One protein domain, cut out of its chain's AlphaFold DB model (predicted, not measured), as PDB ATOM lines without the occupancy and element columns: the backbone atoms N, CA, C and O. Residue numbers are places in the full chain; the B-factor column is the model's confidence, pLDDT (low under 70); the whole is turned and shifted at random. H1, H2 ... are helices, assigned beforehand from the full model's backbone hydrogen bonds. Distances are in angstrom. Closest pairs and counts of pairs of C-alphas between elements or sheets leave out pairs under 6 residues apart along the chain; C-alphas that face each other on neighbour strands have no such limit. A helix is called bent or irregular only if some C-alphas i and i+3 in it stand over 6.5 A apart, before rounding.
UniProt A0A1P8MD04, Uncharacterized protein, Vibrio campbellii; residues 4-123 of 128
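What this domain is: This is residues 4 to 123 of the 128 residues of an uncharacterized protein of Vibrio campbellii (UniProt A0A1P8MD04). A small helical body has one long arm, residues 4 to 17 of the helix H1, which stick out from it. The body is gathered round H3, with H4 folding back along H3 as a helical hairpin, H5 turning off from the last part of H4 at a steep tilt of 66 degrees to make a corner with it, and H6 packing on another side of H3; H1 meets one end of H3, while short H2 and the late helix H7 are near the other. The printed part has 120 residues with seven named helices, H1 to H7 in order, and no named strand; the class is all helix. The whole is loose, with a radius of gyration of the C-alphas of 17.5 A, and spans 66 by 26 by 25 A, the arm making much of the length.

How they stand to each other: H1, residues 4 to 24, has a kink of 25 degrees near residue 18; it is neither bent nor irregular, but only just, with C-alphas 18 and 21 6.2 A apart. It touches H3, residues 44 to 63, only at their ends, the closest C-alphas being those of Ala 22 and Cys 62, 6.5 A apart. H3 is the hub, touching three helices. It forms a hairpin with H4, residues 69 to 82, at a steep tilt of 41 degrees, opposite ways; the closest C-alphas, of Tyr 53 and Leu 74, are 6.1 A apart. With residues 48 to 55 alone, H3 touches H6, residues 100 to 106, at a shallow tilt of 34.8 degrees, only just short of steep; the closest C-alphas are those of Ser 55 and Thr 100, at 6.6 A. H4 touches H5, residues 84 to 93, with residues 75 to 79 alone, closest at the C-alphas of Glu 79 and Val 87, 6.1 A. H2, residues 38 to 41, and H7, residues 114 to 122, are each close to H3 but not clearly touching; the closest C-alphas are Met 39 and Gln 47 at 6.6 A, and Glu 45 and Leu 120 at 6.2 A. Every O i to N i+4 pair is within hydrogen-bond range in H3 to H7; H1 has 7 of 17, beside 6 of 18 O i to N i+3 pairs, and H2 is too short for an O i to N i+4 pair.

Where its parts are: H1 begins at C-alpha 4 (161.854, 148.304, 274.981) and measures 33.2 A. H3 measures 28.6 A from C-alpha 44 (174.023, 181.843, 228.325), and H4 19.8 A. H7 ends at C-alpha 122 (184.126, 175.172, 222.684).

The domain as a whole: The C-alphas farthest apart, of Tyr 4 and Asp 115, are 66.5 A apart. The printed part has no cut. The link from H1 to H2, residues 25 to 37, is long. Residues 4 to 27 have pLDDT under 70.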
ATOM      1  N   TYR A   4     162.626 148.350 276.234       46.41
ATOM      2  CA  TYR A   4     161.854 148.304 274.981       46.41
ATOM      3  C   TYR A   4     161.159 149.622 274.600       46.41
ATOM      4  O   TYR A   4     160.762 149.787 273.453       46.41
ATOM      5  N   LYS A   5     161.018 150.576 275.534       44.28
ATOM      6  CA  LYS A   5     160.390 151.878 275.241       44.28
ATOM      7  C   LYS A   5     161.358 152.917 274.665       44.28
ATOM      8  O   LYS A   5     160.893 153.855 274.037       44.28
ATOM      9  N   LEU A   6     162.672 152.746 274.837       47.28
ATOM     10  CA  LEU A   6     163.672 153.674 274.291       47.28
ATOM     11  C   LEU A   6     164.062 153.343 272.843       47.28
ATOM     12  O   LEU A   6     164.351 154.251 272.074       47.28
ATOM     13  N   PHE A   7     163.986 152.072 272.440       47.41
ATOM     14  CA  PHE A   7     164.299 151.663 271.065       47.41
ATOM     15  C   PHE A   7     163.245 152.138 270.046       47.41
ATOM     16  O   PHE A   7     163.573 152.510 268.924       47.41
ATOM     17  N   LEU A   8     161.976 152.204 270.465       46.78
ATOM     18  CA  LEU A   8     160.868 152.686 269.632       46.78
ATOM     19  C   LEU A   8     160.945 154.191 269.337       46.78
ATOM     20  O   LEU A   8     160.535 154.619 268.264       46.78
ATOM     21  N   ILE A   9     161.512 154.983 270.252       47.97
ATOM     22  CA  ILE A   9     161.706 156.424 270.040       47.97
ATOM     23  C   ILE A   9     162.834 156.665 269.025       47.97
ATOM     24  O   ILE A   9     162.716 157.547 268.184       47.97
ATOM     25  N   PHE A  10     163.876 155.825 269.037       46.31
ATOM     26  CA  PHE A  10     165.005 155.941 268.110       46.31
ATOM     27  C   PHE A  10     164.645 155.521 266.669       46.31
ATOM     28  O   PHE A  10     165.108 156.127 265.708       46.31
ATOM     29  N   MET A  11     163.754 154.535 266.504       45.31
ATOM     30  CA  MET A  11     163.222 154.119 265.192       45.31
ATOM     31  C   MET A  11     162.304 155.172 264.543       45.31
ATOM     32  O   MET A  11     162.284 155.304 263.319       45.31
ATOM     33  N   LEU A  12     161.565 155.949 265.343       44.88
ATOM     34  CA  LEU A  12     160.702 157.022 264.832       44.88
ATOM     35  C   LEU A  12     161.492 158.265 264.397       44.88
ATOM     36  O   LEU A  12     161.061 158.967 263.489       44.88
ATOM     37  N   THR A  13     162.668 158.517 264.976       48.50
ATOM     38  CA  THR A  13     163.527 159.629 264.543       48.50
ATOM     39  C   THR A  13     164.312 159.327 263.268       48.50
ATOM     40  O   THR A  13     164.592 160.252 262.520       48.50
ATOM     41  N   ILE A  14     164.637 158.062 262.970       44.62
ATOM     42  CA  ILE A  14     165.428 157.712 261.771       44.62
ATOM     43  C   ILE A  14     164.588 157.792 260.484       44.62
ATOM     44  O   ILE A  14     165.105 158.138 259.428       44.62
ATOM     45  N   THR A  15     163.280 157.542 260.561       44.19
ATOM     46  CA  THR A  15     162.388 157.622 259.388       44.19
ATOM     47  C   THR A  15     161.899 159.040 259.090       44.19
ATOM     48  O   THR A  15     161.495 159.318 257.967       44.19
ATOM     49  N   ALA A  16     161.981 159.964 260.051       42.81
ATOM     50  CA  ALA A  16     161.566 161.349 259.841       42.81
ATOM     51  C   ALA A  16     162.505 162.129 258.897       42.81
ATOM     52  O   ALA A  16     162.036 163.017 258.195       42.81
ATOM     53  N   PHE A  17     163.797 161.782 258.830       43.25
ATOM     54  CA  PHE A  17     164.766 162.488 257.976       43.25
ATOM     55  C   PHE A  17     164.892 161.906 256.562       43.25
ATOM     56  O   PHE A  17     165.189 162.649 255.635       43.25
ATOM     57  N   ALA A  18     164.599 160.615 256.365       41.34
ATOM     58  CA  ALA A  18     164.541 160.024 255.023       41.34
ATOM     59  C   ALA A  18     163.303 160.487 254.224       41.34
ATOM     60  O   ALA A  18     163.309 160.466 252.999       41.34
ATOM     61  N   ASN A  19     162.248 160.930 254.917       42.38
ATOM     62  CA  ASN A  19     160.985 161.326 254.295       42.38
ATOM     63  C   ASN A  19     160.942 162.779 253.803       42.38
ATOM     64  O   ASN A  19     160.001 163.112 253.095       42.38
ATOM     65  N   ALA A  20     161.899 163.641 254.165       49.31
ATOM     66  CA  ALA A  20     161.924 165.016 253.655       49.31
ATOM     67  C   ALA A  20     162.398 165.039 252.193       49.31
ATOM     68  O   ALA A  20     161.653 165.452 251.316       49.31
ATOM     69  N   LEU A  21     163.566 164.446 251.915       47.88
ATOM     70  CA  LEU A  21     164.112 164.369 250.555       47.88
ATOM     71  C   LEU A  21     163.250 163.498 249.623       47.88
ATOM     72  O   LEU A  21     163.010 163.867 248.481       47.88
ATOM     73  N   ALA A  22     162.690 162.385 250.116       48.84
ATOM     74  CA  ALA A  22     161.802 161.541 249.310       48.84
ATOM     75  C   ALA A  22     160.449 162.206 248.968       48.84
ATOM     76  O   ALA A  22     159.812 161.822 247.986       48.84
ATOM     77  N   PHE A  23     159.991 163.183 249.762       48.78
ATOM     78  CA  PHE A  23     158.763 163.939 249.486       48.78
ATOM     79  C   PHE A  23     158.980 165.011 248.407       48.78
ATOM     80  O   PHE A  23     158.073 165.276 247.615       48.78
ATOM     81  N   ASP A  24     160.190 165.561 248.326       56.72
ATOM     82  CA  ASP A  24     160.566 166.597 247.358       56.72
ATOM     83  C   ASP A  24     160.817 166.027 245.950       56.72
ATOM     84  O   ASP A  24     160.591 166.707 244.954       56.72
ATOM     85  N   CYS A  25     161.149 164.737 245.840       63.34
ATOM     86  CA  CYS A  25     161.240 164.025 244.554       63.34
ATOM     87  C   CYS A  25     159.888 163.637 243.961       63.34
ATOM     88  O   CYS A  25     159.786 163.373 242.765       63.34
ATOM     89  N   ALA A  26     158.847 163.555 244.793       63.78
ATOM     90  CA  ALA A  26     157.503 163.236 244.328       63.78
ATOM     91  C   ALA A  26     156.811 164.442 243.670       63.78
ATOM     92  O   ALA A  26     155.824 164.255 242.961       63.78
ATOM     93  N   ASN A  27     157.310 165.659 243.910       68.38
ATOM     94  CA  ASN A  27     156.690 166.898 243.463       68.38
ATOM     95  C   ASN A  27     157.655 167.679 242.569       68.38
ATOM     96  O   ASN A  27     158.475 168.453 243.054       68.38
ATOM     97  N   GLU A  28     157.518 167.484 241.260       81.94
ATOM     98  CA  GLU A  28     158.149 168.356 240.275       81.94
ATOM     99  C   GLU A  28     157.601 169.786 240.419       81.94
ATOM    100  O   GLU A  28     156.385 169.990 240.493       81.94
ATOM    101  N   GLN A  29     158.494 170.770 240.490       86.12
ATOM    102  CA  GLN A  29     158.161 172.189 240.544       86.12
ATOM    103  C   GLN A  29     158.606 172.885 239.263       86.12
ATOM    104  O   GLN A  29     159.569 172.481 238.613       86.12
ATOM    105  N   GLU A  30     157.907 173.960 238.904       85.00
ATOM    106  CA  GLU A  30     158.406 174.853 237.865       85.00
ATOM    107  C   GLU A  30     159.720 175.473 238.334       85.00
ATOM    108  O   GLU A  30     159.870 175.870 239.495       85.00
ATOM    109  N   PHE A  31     160.675 175.575 237.416       90.19
ATOM    110  CA  PHE A  31     161.850 176.379 237.676       90.19
ATOM    111  C   PHE A  31     161.376 177.832 237.735       90.19
ATOM    112  O   PHE A  31     160.780 178.313 236.785       90.19
ATOM    113  N   VAL A  32     161.565 178.539 238.847       88.19
ATOM    114  CA  VAL A  32     161.101 179.930 238.968       88.19
ATOM    115  C   VAL A  32     162.225 180.789 239.498       88.19
ATOM    116  O   VAL A  32     162.803 180.521 240.548       88.19
ATOM    117  N   ILE A  33     162.510 181.860 238.772       89.69
ATOM    118  CA  ILE A  33     163.521 182.841 239.127       89.69
ATOM    119  C   ILE A  33     162.999 184.230 238.770       89.69
ATOM    120  O   ILE A  33     162.249 184.391 237.809       89.69
ATOM    121  N   THR A  34     163.319 185.227 239.589       90.00
ATOM    122  CA  THR A  34     162.899 186.610 239.339       90.00
ATOM    123  C   THR A  34     163.824 187.273 238.324       90.00
ATOM    124  O   THR A  34     165.021 186.999 238.320       90.00
ATOM    125  N   ASP A  35     163.306 188.225 237.546       88.25
ATOM    126  CA  ASP A  35     164.104 188.982 236.565       88.25
ATOM    127  C   ASP A  35     165.313 189.709 237.195       88.25
ATOM    128  O   ASP A  35     166.322 189.956 236.536       88.25
ATOM    129  N   GLU A  36     165.227 190.053 238.485       92.31
ATOM    130  CA  GLU A  36     166.303 190.701 239.248       92.31
ATOM    131  C   GLU A  36     167.391 189.724 239.722       92.31
ATOM    132  O   GLU A  36     168.438 190.149 240.219       92.31
ATOM    133  N   HIS A  37     167.165 188.414 239.605       93.38
ATOM    134  CA  HIS A  37     168.111 187.419 240.082       93.38
ATOM    135  C   HIS A  37     169.421 187.491 239.292       93.38
ATOM    136  O   HIS A  37     169.442 187.535 238.060       93.38
ATOM    137  N   TRP A  38     170.548 187.415 240.000       93.94
ATOM    138  CA  TRP A  38     171.884 187.592 239.420       93.94
ATOM    139  C   TRP A  38     172.213 186.592 238.301       93.94
ATOM    140  O   TRP A  38     173.085 186.853 237.476       93.94
ATOM    141  N   MET A  39     171.529 185.447 238.248       93.75
ATOM    142  CA  MET A  39     171.734 184.446 237.196       93.75
ATOM    143  C   MET A  39     171.376 184.993 235.801       93.75
ATOM    144  O   MET A  39     172.031 184.630 234.825       93.75
ATOM    145  N   HIS A  40     170.439 185.947 235.707       92.88
ATOM    146  CA  HIS A  40     170.108 186.632 234.450       92.88
ATOM    147  C   HIS A  40     171.246 187.508 233.909       92.88
ATOM    148  O   HIS A  40     171.259 187.810 232.718       92.88
ATOM    149  N   SER A  41     172.228 187.891 234.734       93.06
ATOM    150  CA  SER A  41     173.380 188.686 234.286       93.06
ATOM    151  C   SER A  41     174.565 187.845 233.799       93.06
ATOM    152  O   SER A  41     175.602 188.405 233.445       93.06
ATOM    153  N   LEU A  42     174.477 186.515 233.867       93.50
ATOM    154  CA  LEU A  42     175.531 185.614 233.401       93.50
ATOM    155  C   LEU A  42     175.454 185.397 231.887       93.50
ATOM    156  O   LEU A  42     174.444 185.694 231.253       93.50
ATOM    157  N   SER A  43     176.517 184.830 231.311       93.06
ATOM    158  CA  SER A  43     176.457 184.381 229.921       93.06
ATOM    159  C   SER A  43     175.510 183.177 229.772       93.06
ATOM    160  O   SER A  43     175.377 182.388 230.719       93.06
ATOM    161  N   PRO A  44     174.897 182.987 228.591       93.38
ATOM    162  CA  PRO A  44     174.023 181.843 228.325       93.38
ATOM    163  C   PRO A  44     174.679 180.484 228.597       93.38
ATOM    164  O   PRO A  44     174.025 179.558 229.067       93.38
ATOM    165  N   GLU A  45     175.987 180.347 228.364       93.31
ATOM    166  CA  GLU A  45     176.722 179.113 228.653       93.31
ATOM    167  C   GLU A  45     176.793 178.836 230.156       93.31
ATOM    168  O   GLU A  45     176.556 177.709 230.589       93.31
ATOM    169  N   ILE A  46     177.075 179.857 230.972       94.56
ATOM    170  CA  ILE A  46     177.118 179.698 232.430       94.56
ATOM    171  C   ILE A  46     175.717 179.392 232.969       94.56
ATOM    172  O   ILE A  46     175.582 178.526 233.834       94.56
ATOM    173  N   GLN A  47     174.674 180.042 232.444       95.19
ATOM    174  CA  GLN A  47     173.280 179.722 232.779       95.19
ATOM    175  C   GLN A  47     172.958 178.261 232.438       95.19
ATOM    176  O   GLN A  47     172.449 177.530 233.289       95.19
ATOM    177  N   TYR A  48     173.346 177.802 231.244       95.25
ATOM    178  CA  TYR A  48     173.168 176.416 230.815       95.25
ATOM    179  C   TYR A  48     173.858 175.424 231.759       95.25
ATOM    180  O   TYR A  48     173.234 174.471 232.229       95.25
ATOM    181  N   PHE A  49     175.137 175.649 232.080       95.31
ATOM    182  CA  PHE A  49     175.881 174.762 232.976       95.31
ATOM    183  C   PHE A  49     175.354 174.797 234.413       95.31
ATOM    184  O   PHE A  49     175.384 173.764 235.077       95.31
ATOM    185  N   SER A  50     174.832 175.937 234.874       95.50
ATOM    186  CA  SER A  50     174.202 176.061 236.195       95.50
ATOM    187  C   SER A  50     172.914 175.238 236.275       95.50
ATOM    188  O   SER A  50     172.743 174.468 237.217       95.50
ATOM    189  N   ILE A  51     172.054 175.317 235.253       95.75
ATOM    190  CA  ILE A  51     170.833 174.500 235.163       95.75
ATOM    191  C   ILE A  51     171.178 173.013 235.091       95.75
ATOM    192  O   ILE A  51     170.597 172.203 235.811       95.75
ATOM    193  N   LEU A  52     172.147 172.649 234.251       95.19
ATOM    194  CA  LEU A  52     172.573 171.262 234.097       95.19
ATOM    195  C   LEU A  52     173.153 170.698 235.401       95.19
ATOM    196  O   LEU A  52     172.890 169.549 235.746       95.19
ATOM    197  N   TYR A  53     173.946 171.495 236.115       96.12
ATOM    198  CA  TYR A  53     174.473 171.138 237.425       96.12
ATOM    199  C   TYR A  53     173.349 170.863 238.429       96.12
ATOM    200  O   TYR A  53     173.309 169.775 239.002       96.12
ATOM    201  N   LEU A  54     172.422 171.814 238.593       95.00
ATOM    202  CA  LEU A  54     171.306 171.691 239.530       95.00
ATOM    203  C   LEU A  54     170.421 170.489 239.205       95.00
ATOM    204  O   LEU A  54     170.100 169.710 240.095       95.00
ATOM    205  N   SER A  55     170.094 170.296 237.926       93.81
ATOM    206  CA  SER A  55     169.294 169.160 237.467       93.81
ATOM    207  C   SER A  55     169.948 167.821 237.831       93.81
ATOM    208  O   SER A  55     169.289 166.968 238.420       93.81
ATOM    209  N   ASN A  56     171.251 167.648 237.569       94.12
ATOM    210  CA  ASN A  56     171.952 166.409 237.932       94.12
ATOM    211  C   ASN A  56     172.018 166.216 239.449       94.12
ATOM    212  O   ASN A  56     171.681 165.137 239.926       94.12
ATOM    213  N   LYS A  57     172.403 167.260 240.199       93.75
ATOM    214  CA  LYS A  57     172.485 167.214 241.668       93.75
ATOM    215  C   LYS A  57     171.165 166.744 242.270       93.75
ATOM    216  O   LYS A  57     171.160 165.827 243.080       93.75
ATOM    217  N   ILE A  58     170.058 167.373 241.880       91.38
ATOM    218  CA  ILE A  58     168.743 167.097 242.462       91.38
ATOM    219  C   ILE A  58     168.276 165.688 242.097       91.38
ATOM    220  O   ILE A  58     167.748 164.989 242.954       91.38
ATOM    221  N   VAL A  59     168.506 165.233 240.860       89.81
ATOM    222  CA  VAL A  59     168.191 163.852 240.461       89.81
ATOM    223  C   VAL A  59     169.012 162.844 241.269       89.81
ATOM    224  O   VAL A  59     168.443 161.883 241.781       89.81
ATOM    225  N   GLU A  60     170.318 163.064 241.421       90.56
ATOM    226  CA  GLU A  60     171.204 162.193 242.206       90.56
ATOM    227  C   GLU A  60     170.775 162.153 243.684       90.56
ATOM    228  O   GLU A  60     170.571 161.071 244.238       90.56
ATOM    229  N   GLU A  61     170.522 163.312 244.301       88.50
ATOM    230  CA  GLU A  61     169.999 163.410 245.673       88.50
ATOM    231  C   GLU A  61     168.649 162.698 245.819       88.50
ATOM    232  O   GLU A  61     168.419 161.994 246.806       88.50
ATOM    233  N   CYS A  62     167.787 162.810 244.809       85.06
ATOM    234  CA  CYS A  62     166.491 162.148 244.780       85.06
ATOM    235  C   CYS A  62     166.569 160.627 244.715       85.06
ATOM    236  O   CYS A  62     165.750 159.928 245.318       85.06
ATOM    237  N   LEU A  63     167.552 160.109 243.988       85.56
ATOM    238  CA  LEU A  63     167.824 158.679 243.907       85.56
ATOM    239  C   LEU A  63     168.595 158.163 245.134       85.56
ATOM    240  O   LEU A  63     168.769 156.952 245.281       85.56
ATOM    241  N   GLY A  64     169.023 159.055 246.034       86.69
ATOM    242  CA  GLY A  64     169.897 158.722 247.156       86.69
ATOM    243  C   GLY A  64     171.292 158.291 246.696       86.69
ATOM    244  O   GLY A  64     171.937 157.479 247.364       86.69
ATOM    245  N   GLU A  65     171.726 158.784 245.537       87.88
ATOM    246  CA  GLU A  65     173.018 158.489 244.933       87.88
ATOM    247  C   GLU A  65     174.077 159.503 245.383       87.88
ATOM    248  O   GLU A  65     173.804 160.674 245.639       87.88
ATOM    249  N   GLU A  66     175.323 159.040 245.475       92.75
ATOM    250  CA  GLU A  66     176.467 159.939 245.626       92.75
ATOM    251  C   GLU A  66     176.666 160.744 244.330       92.75
ATOM    252  O   GLU A  66     176.511 160.170 243.247       92.75
ATOM    253  N   PRO A  67     177.095 162.020 244.402       93.00
ATOM    254  CA  PRO A  67     177.301 162.830 243.209       93.00
ATOM    255  C   PRO A  67     178.252 162.161 242.215       93.00
ATOM    256  O   PRO A  67     179.354 161.726 242.585       93.00
ATOM    257  N   SER A  68     177.866 162.115 240.941       94.75
ATOM    258  CA  SER A  68     178.736 161.577 239.897       94.75
ATOM    259  C   SER A  68     179.992 162.436 239.722       94.75
ATOM    260  O   SER A  68     180.030 163.623 240.058       94.75
ATOM    261  N   GLU A  69     181.046 161.860 239.136       95.81
ATOM    262  CA  GLU A  69     182.262 162.620 238.805       95.81
ATOM    263  C   GLU A  69     181.959 163.822 237.903       95.81
ATOM    264  O   GLU A  69     182.556 164.885 238.054       95.81
ATOM    265  N   ARG A  70     180.958 163.690 237.024       92.69
ATOM    266  CA  ARG A  70     180.480 164.789 236.184       92.69
ATOM    267  C   ARG A  70     179.854 165.907 237.018       92.69
ATOM    268  O   ARG A  70     180.170 167.071 236.778       92.69
ATOM    269  N   THR A  71     178.987 165.579 237.977       95.25
ATOM    270  CA  THR A  71     178.369 166.572 238.870       95.25
ATOM    271  C   THR A  71     179.425 167.284 239.713       95.25
ATOM    272  O   THR A  71     179.406 168.512 239.803       95.25
ATOM    273  N   LYS A  72     180.406 166.549 240.255       96.69
ATOM    274  CA  LYS A  72     181.530 167.127 241.015       96.69
ATOM    275  C   LYS A  72     182.378 168.076 240.169       96.69
ATOM    276  O   LYS A  72     182.716 169.168 240.624       96.69
ATOM    277  N   GLU A  73     182.711 167.684 238.940       95.19
ATOM    278  CA  GLU A  73     183.492 168.519 238.024       95.19
ATOM    279  C   GLU A  73     182.731 169.797 237.642       95.19
ATOM    280  O   GLU A  73     183.312 170.885 237.640       95.19
ATOM    281  N   LEU A  74     181.428 169.682 237.362       95.00
ATOM    282  CA  LEU A  74     180.566 170.835 237.094       95.00
ATOM    283  C   LEU A  74     180.503 171.776 238.297       95.00
ATOM    284  O   LEU A  74     180.710 172.975 238.116       95.00
ATOM    285  N   LYS A  75     180.300 171.241 239.508       96.88
ATOM    286  CA  LYS A  75     180.316 172.027 240.748       96.88
ATOM    287  C   LYS A  75     181.609 172.823 240.868       96.88
ATOM    288  O   LYS A  75     181.565 174.045 240.928       96.88
ATOM    289  N   SER A  76     182.754 172.144 240.816       96.44
ATOM    290  CA  SER A  76     184.067 172.780 240.965       96.44
ATOM    291  C   SER A  76     184.293 173.883 239.927       96.44
ATOM    292  O   SER A  76     184.763 174.965 240.267       96.44
ATOM    293  N   LYS A  77     183.928 173.649 238.660       94.75
ATOM    294  CA  LYS A  77     184.068 174.657 237.597       94.75
ATOM    295  C   LYS A  77     183.150 175.859 237.804       94.75
ATOM    296  O   LYS A  77     183.560 176.989 237.539       94.75
ATOM    297  N   LEU A  78     181.923 175.640 238.268       95.88
ATOM    298  CA  LEU A  78     180.998 176.724 238.599       95.88
ATOM    299  C   LEU A  78     181.501 177.517 239.808       95.88
ATOM    300  O   LEU A  78     181.537 178.743 239.745       95.88
ATOM    301  N   GLU A  79     181.984 176.857 240.859       96.69
ATOM    302  CA  GLU A  79     182.572 177.524 242.026       96.69
ATOM    303  C   GLU A  79     183.773 178.402 241.638       96.69
ATOM    304  O   GLU A  79     183.906 179.518 242.141       96.69
ATOM    305  N   GLU A  80     184.611 177.953 240.701       95.50
ATOM    306  CA  GLU A  80     185.716 178.751 240.154       95.50
ATOM    307  C   GLU A  80     185.256 179.931 239.283       95.50
ATOM    308  O   GLU A  80     185.953 180.945 239.213       95.50
ATOM    309  N   THR A  81     184.115 179.798 238.601       94.25
ATOM    310  CA  THR A  81     183.637 180.771 237.605       94.25
ATOM    311  C   THR A  81     182.754 181.851 238.225       94.25
ATOM    312  O   THR A  81     182.939 183.034 237.954       94.25
ATOM    313  N   ILE A  82     181.787 181.459 239.056       94.94
ATOM    314  CA  ILE A  82     180.796 182.361 239.661       94.94
ATOM    315  C   ILE A  82     180.979 182.528 241.174       94.94
ATOM    316  O   ILE A  82     180.352 183.403 241.770       94.94
ATOM    317  N   GLY A  83     181.870 181.747 241.788       96.50
ATOM    318  CA  GLY A  83     182.144 181.772 243.221       96.50
ATOM    319  C   GLY A  83     181.292 180.775 244.006       96.50
ATOM    320  O   GLY A  83     180.099 180.616 243.754       96.50
ATOM    321  N   ALA A  84     181.901 180.148 245.015       96.75
ATOM    322  CA  ALA A  84     181.247 179.145 245.857       96.75
ATOM    323  C   ALA A  84     179.976 179.657 246.553       96.75
ATOM    324  O   ALA A  84     178.989 178.937 246.608       96.75
ATOM    325  N   THR A  85     179.955 180.917 247.004       97.25
ATOM    326  CA  THR A  85     178.764 181.524 247.624       97.25
ATOM    327  C   THR A  85     177.552 181.483 246.697       97.25
ATOM    328  O   THR A  85     176.471 181.101 247.126       97.25
ATOM    329  N   LYS A  86     177.738 181.806 245.412       95.75
ATOM    330  CA  LYS A  86     176.649 181.785 244.434       95.75
ATOM    331  C   LYS A  86     176.187 180.369 244.112       95.75
ATOM    332  O   LYS A  86     174.999 180.151 243.925       95.75
ATOM    333  N   VAL A  87     177.111 179.407 244.063       96.38
ATOM    334  CA  VAL A  87     176.751 177.989 243.904       96.38
ATOM    335  C   VAL A  87     175.917 177.519 245.096       96.38
ATOM    336  O   VAL A  87     174.875 176.914 244.885       96.38
ATOM    337  N   SER A  88     176.307 177.856 246.328       95.19
ATOM    338  CA  SER A  88     175.511 177.534 247.519       95.19
ATOM    339  C   SER A  88     174.131 178.192 247.502       95.19
ATOM    340  O   SER A  88     173.154 177.522 247.808       95.19
ATOM    341  N   GLU A  89     174.010 179.454 247.070       93.75
ATOM    342  CA  GLU A  89     172.697 180.102 246.898       93.75
ATOM    343  C   GLU A  89     171.800 179.342 245.911       93.75
ATOM    344  O   GLU A  89     170.600 179.213 246.142       93.75
ATOM    345  N   LEU A  90     172.364 178.821 244.813       92.06
ATOM    346  CA  LEU A  90     171.609 177.981 243.883       92.06
ATOM    347  C   LEU A  90     171.149 176.684 244.552       92.06
ATOM    348  O   LEU A  90     169.997 176.294 244.403       92.06
ATOM    349  N   GLU A  91     172.036 176.028 245.297       92.25
ATOM    350  CA  GLU A  91     171.701 174.794 246.007       92.25
ATOM    351  C   GLU A  91     170.631 175.012 247.075       92.25
ATOM    352  O   GLU A  91     169.815 174.126 247.266       92.25
ATOM    353  N   GLU A  92     170.605 176.158 247.756       89.62
ATOM    354  CA  GLU A  92     169.613 176.472 248.792       89.62
ATOM    355  C   GLU A  92     168.249 176.870 248.208       89.62
ATOM    356  O   GLU A  92     167.211 176.507 248.764       89.62
ATOM    357  N   ASN A  93     168.241 177.605 247.092       85.94
ATOM    358  CA  ASN A  93     167.013 178.113 246.477       85.94
ATOM    359  C   ASN A  93     166.335 177.096 245.544       85.94
ATOM    360  O   ASN A  93     165.126 177.189 245.327       85.94
ATOM    361  N   PHE A  94     167.082 176.127 245.003       86.12
ATOM    362  CA  PHE A  94     166.592 175.144 244.034       86.12
ATOM    363  C   PHE A  94     166.883 173.715 244.519       86.12
ATOM    364  O   PHE A  94     167.874 173.095 244.131       86.12
ATOM    365  N   LEU A  95     166.005 173.200 245.385       83.62
ATOM    366  CA  LEU A  95     166.131 171.877 246.026       83.62
ATOM    367  C   LEU A  95     165.139 170.823 245.507       83.62
ATOM    368  O   LEU A  95     165.210 169.667 245.911       83.62
ATOM    369  N   PHE A  96     164.210 171.209 244.633       83.94
ATOM    370  CA  PHE A  96     163.134 170.342 244.149       83.94
ATOM    371  C   PHE A  96     163.409 169.847 242.737       83.94
ATOM    372  O   PHE A  96     164.061 170.539 241.957       83.94
ATOM    373  N   LEU A  97     162.871 168.679 242.382       85.19
ATOM    374  CA  LEU A  97     162.884 168.218 240.995       85.19
ATOM    375  C   LEU A  97     162.159 169.245 240.110       85.19
ATOM    376  O   LEU A  97     161.112 169.754 240.501       85.19
ATOM    377  N   PHE A  98     162.699 169.552 238.932       89.19
ATOM    378  CA  PHE A  98     162.095 170.503 237.998       89.19
ATOM    379  C   PHE A  98     162.323 170.087 236.546       89.19
ATOM    380  O   PHE A  98     163.304 169.403 236.233       89.19
ATOM    381  N   ASP A  99     161.450 170.558 235.656       89.25
ATOM    382  CA  ASP A  99     161.616 170.385 234.216       89.25
ATOM    383  C   ASP A  99     162.806 171.222 233.723       89.25
ATOM    384  O   ASP A  99     162.757 172.454 233.629       89.25
ATOM    385  N   THR A 100     163.899 170.549 233.371       90.88
ATOM    386  CA  THR A 100     165.103 171.193 232.839       90.88
ATOM    387  C   THR A 100     164.821 171.971 231.547       90.88
ATOM    388  O   THR A 100     165.460 172.994 231.301       90.88
ATOM    389  N   GLN A 101     163.862 171.536 230.720       89.50
ATOM    390  CA  GLN A 101     163.483 172.262 229.500       89.50
ATOM    391  C   GLN A 101     162.795 173.584 229.838       89.50
ATOM    392  O   GLN A 101     163.123 174.613 229.244       89.50
ATOM    393  N   ASN A 102     161.896 173.577 230.825       91.81
ATOM    394  CA  ASN A 102     161.282 174.793 231.354       91.81
ATOM    395  C   ASN A 102     162.338 175.764 231.913       91.81
ATOM    396  O   ASN A 102     162.299 176.953 231.595       91.81
ATOM    397  N   ALA A 103     163.332 175.258 232.646       93.44
ATOM    398  CA  ALA A 103     164.430 176.080 233.154       93.44
ATOM    399  C   ALA A 103     165.204 176.781 232.023       93.44
ATOM    400  O   ALA A 103     165.456 177.983 232.099       93.44
ATOM    401  N   PHE A 104     165.541 176.071 230.940       93.88
ATOM    402  CA  PHE A 104     166.194 176.690 229.780       93.88
ATOM    403  C   PHE A 104     165.301 177.717 229.081       93.88
ATOM    404  O   PHE A 104     165.785 178.784 228.696       93.88
ATOM    405  N   HIS A 105     164.000 177.435 228.965       92.81
ATOM    406  CA  HIS A 105     163.037 178.362 228.376       92.81
ATOM    407  C   HIS A 105     162.998 179.703 229.119       92.81
ATOM    408  O   HIS A 105     162.974 180.753 228.481       92.81
ATOM    409  N   ILE A 106     163.072 179.680 230.449       92.31
ATOM    410  CA  ILE A 106     163.064 180.889 231.286       92.31
ATOM    411  C   ILE A 106     164.274 181.793 231.035       92.31
ATOM    412  O   ILE A 106     164.147 183.015 231.083       92.31
ATOM    413  N   PHE A 107     165.431 181.224 230.694       92.00
ATOM    414  CA  PHE A 107     166.602 182.005 230.278       92.00
ATOM    415  C   PHE A 107     166.646 182.308 228.779       92.00
ATOM    416  O   PHE A 107     167.593 182.940 228.315       92.00
ATOM    417  N   GLY A 108     165.650 181.871 228.003       91.88
ATOM    418  CA  GLY A 108     165.664 182.005 226.548       91.88
ATOM    419  C   GLY A 108     166.790 181.204 225.885       91.88
ATOM    420  O   GLY A 108     167.289 181.609 224.836       91.88
ATOM    421  N   ILE A 109     167.212 180.094 226.497       91.69
ATOM    422  CA  ILE A 109     168.260 179.218 225.973       91.69
ATOM    423  C   ILE A 109     167.620 178.190 225.040       91.69
ATOM    424  O   ILE A 109     166.903 177.292 225.485       91.69
ATOM    425  N   ASP A 110     167.906 178.301 223.744       88.12
ATOM    426  CA  ASP A 110     167.508 177.294 222.762       88.12
ATOM    427  C   ASP A 110     168.533 176.150 222.733       88.12
ATOM    428  O   ASP A 110     169.616 176.259 222.160       88.12
ATOM    429  N   ILE A 111     168.190 175.028 223.367       83.44
ATOM    430  CA  ILE A 111     169.041 173.826 223.408       83.44
ATOM    431  C   ILE A 111     169.070 173.043 222.088       83.44
ATOM    432  O   ILE A 111     169.771 172.034 221.998       83.44
ATOM    433  N   MET A 112     168.317 173.487 221.082       87.19
ATOM    434  CA  MET A 112     168.330 172.946 219.723       87.19
ATOM    435  C   MET A 112     169.099 173.848 218.745       87.19
ATOM    436  O   MET A 112     169.257 173.475 217.582       87.19
ATOM    437  N   ASP A 113     169.587 175.012 219.187       89.75
ATOM    438  CA  ASP A 113     170.410 175.909 218.373       89.75
ATOM    439  C   ASP A 113     171.832 175.344 218.214       89.75
ATOM    440  O   ASP A 113     172.635 175.330 219.149       89.75
ATOM    441  N   GLU A 114     172.161 174.891 217.004       87.69
ATOM    442  CA  GLU A 114     173.470 174.317 216.677       87.69
ATOM    443  C   GLU A 114     174.632 175.300 216.901       87.69
ATOM    444  O   GLU A 114     175.695 174.877 217.364       87.69
ATOM    445  N   ASP A 115     174.440 176.603 216.655       86.94
ATOM    446  CA  ASP A 115     175.489 177.606 216.879       86.94
ATOM    447  C   ASP A 115     175.772 177.756 218.381       86.94
ATOM    448  O   ASP A 115     176.921 177.915 218.811       86.94
ATOM    449  N   PHE A 116     174.726 177.688 219.205       86.81
ATOM    450  CA  PHE A 116     174.861 177.674 220.657       86.81
ATOM    451  C   PHE A 116     175.502 176.374 221.158       86.81
ATOM    452  O   PHE A 116     176.418 176.417 221.983       86.81
ATOM    453  N   LEU A 117     175.100 175.220 220.624       86.12
ATOM    454  CA  LEU A 117     175.699 173.929 220.966       86.12
ATOM    455  C   LEU A 117     177.185 173.868 220.586       86.12
ATOM    456  O   LEU A 117     177.992 173.310 221.338       86.12
ATOM    457  N   GLU A 118     177.582 174.458 219.459       85.88
ATOM    458  CA  GLU A 118     178.989 174.583 219.079       85.88
ATOM    459  C   GLU A 118     179.750 175.499 220.046       85.88
ATOM    460  O   GLU A 118     180.838 175.134 220.511       85.88
ATOM    461  N   LYS A 119     179.170 176.644 220.428       84.06
ATOM    462  CA  LYS A 119     179.749 177.518 221.463       84.06
ATOM    463  C   LYS A 119     179.931 176.775 222.778       84.06
ATOM    464  O   LYS A 119     181.024 176.843 223.327       84.06
ATOM    465  N   LEU A 120     178.941 176.010 223.240       86.38
ATOM    466  CA  LEU A 120     179.026 175.212 224.468       86.38
ATOM    467  C   LEU A 120     180.160 174.184 224.428       86.38
ATOM    468  O   LEU A 120     180.896 174.051 225.403       86.38
ATOM    469  N   ARG A 121     180.335 173.470 223.307       81.62
ATOM    470  CA  ARG A 121     181.436 172.499 223.144       81.62
ATOM    471  C   ARG A 121     182.805 173.168 223.219       81.62
ATOM    472  O   ARG A 121     183.753 172.580 223.738       81.62
ATOM    473  N   ASN A 122     182.900 174.384 222.696       79.62
ATOM    474  CA  ASN A 122     184.126 175.172 222.684       79.62
ATOM    475  C   ASN A 122     184.307 176.012 223.959       79.62
ATOM    476  O   ASN A 122     185.397 176.537 224.199       79.62
ATOM    477  N   HIS A 123     183.265 176.131 224.784       78.25
ATOM    478  CA  HIS A 123     183.279 176.929 225.994       78.25
ATOM    479  C   HIS A 123     184.113 176.231 227.064       78.25
ATOM    480  O   HIS A 123     183.809 175.131 227.529       78.25
TER     481      HIS A 123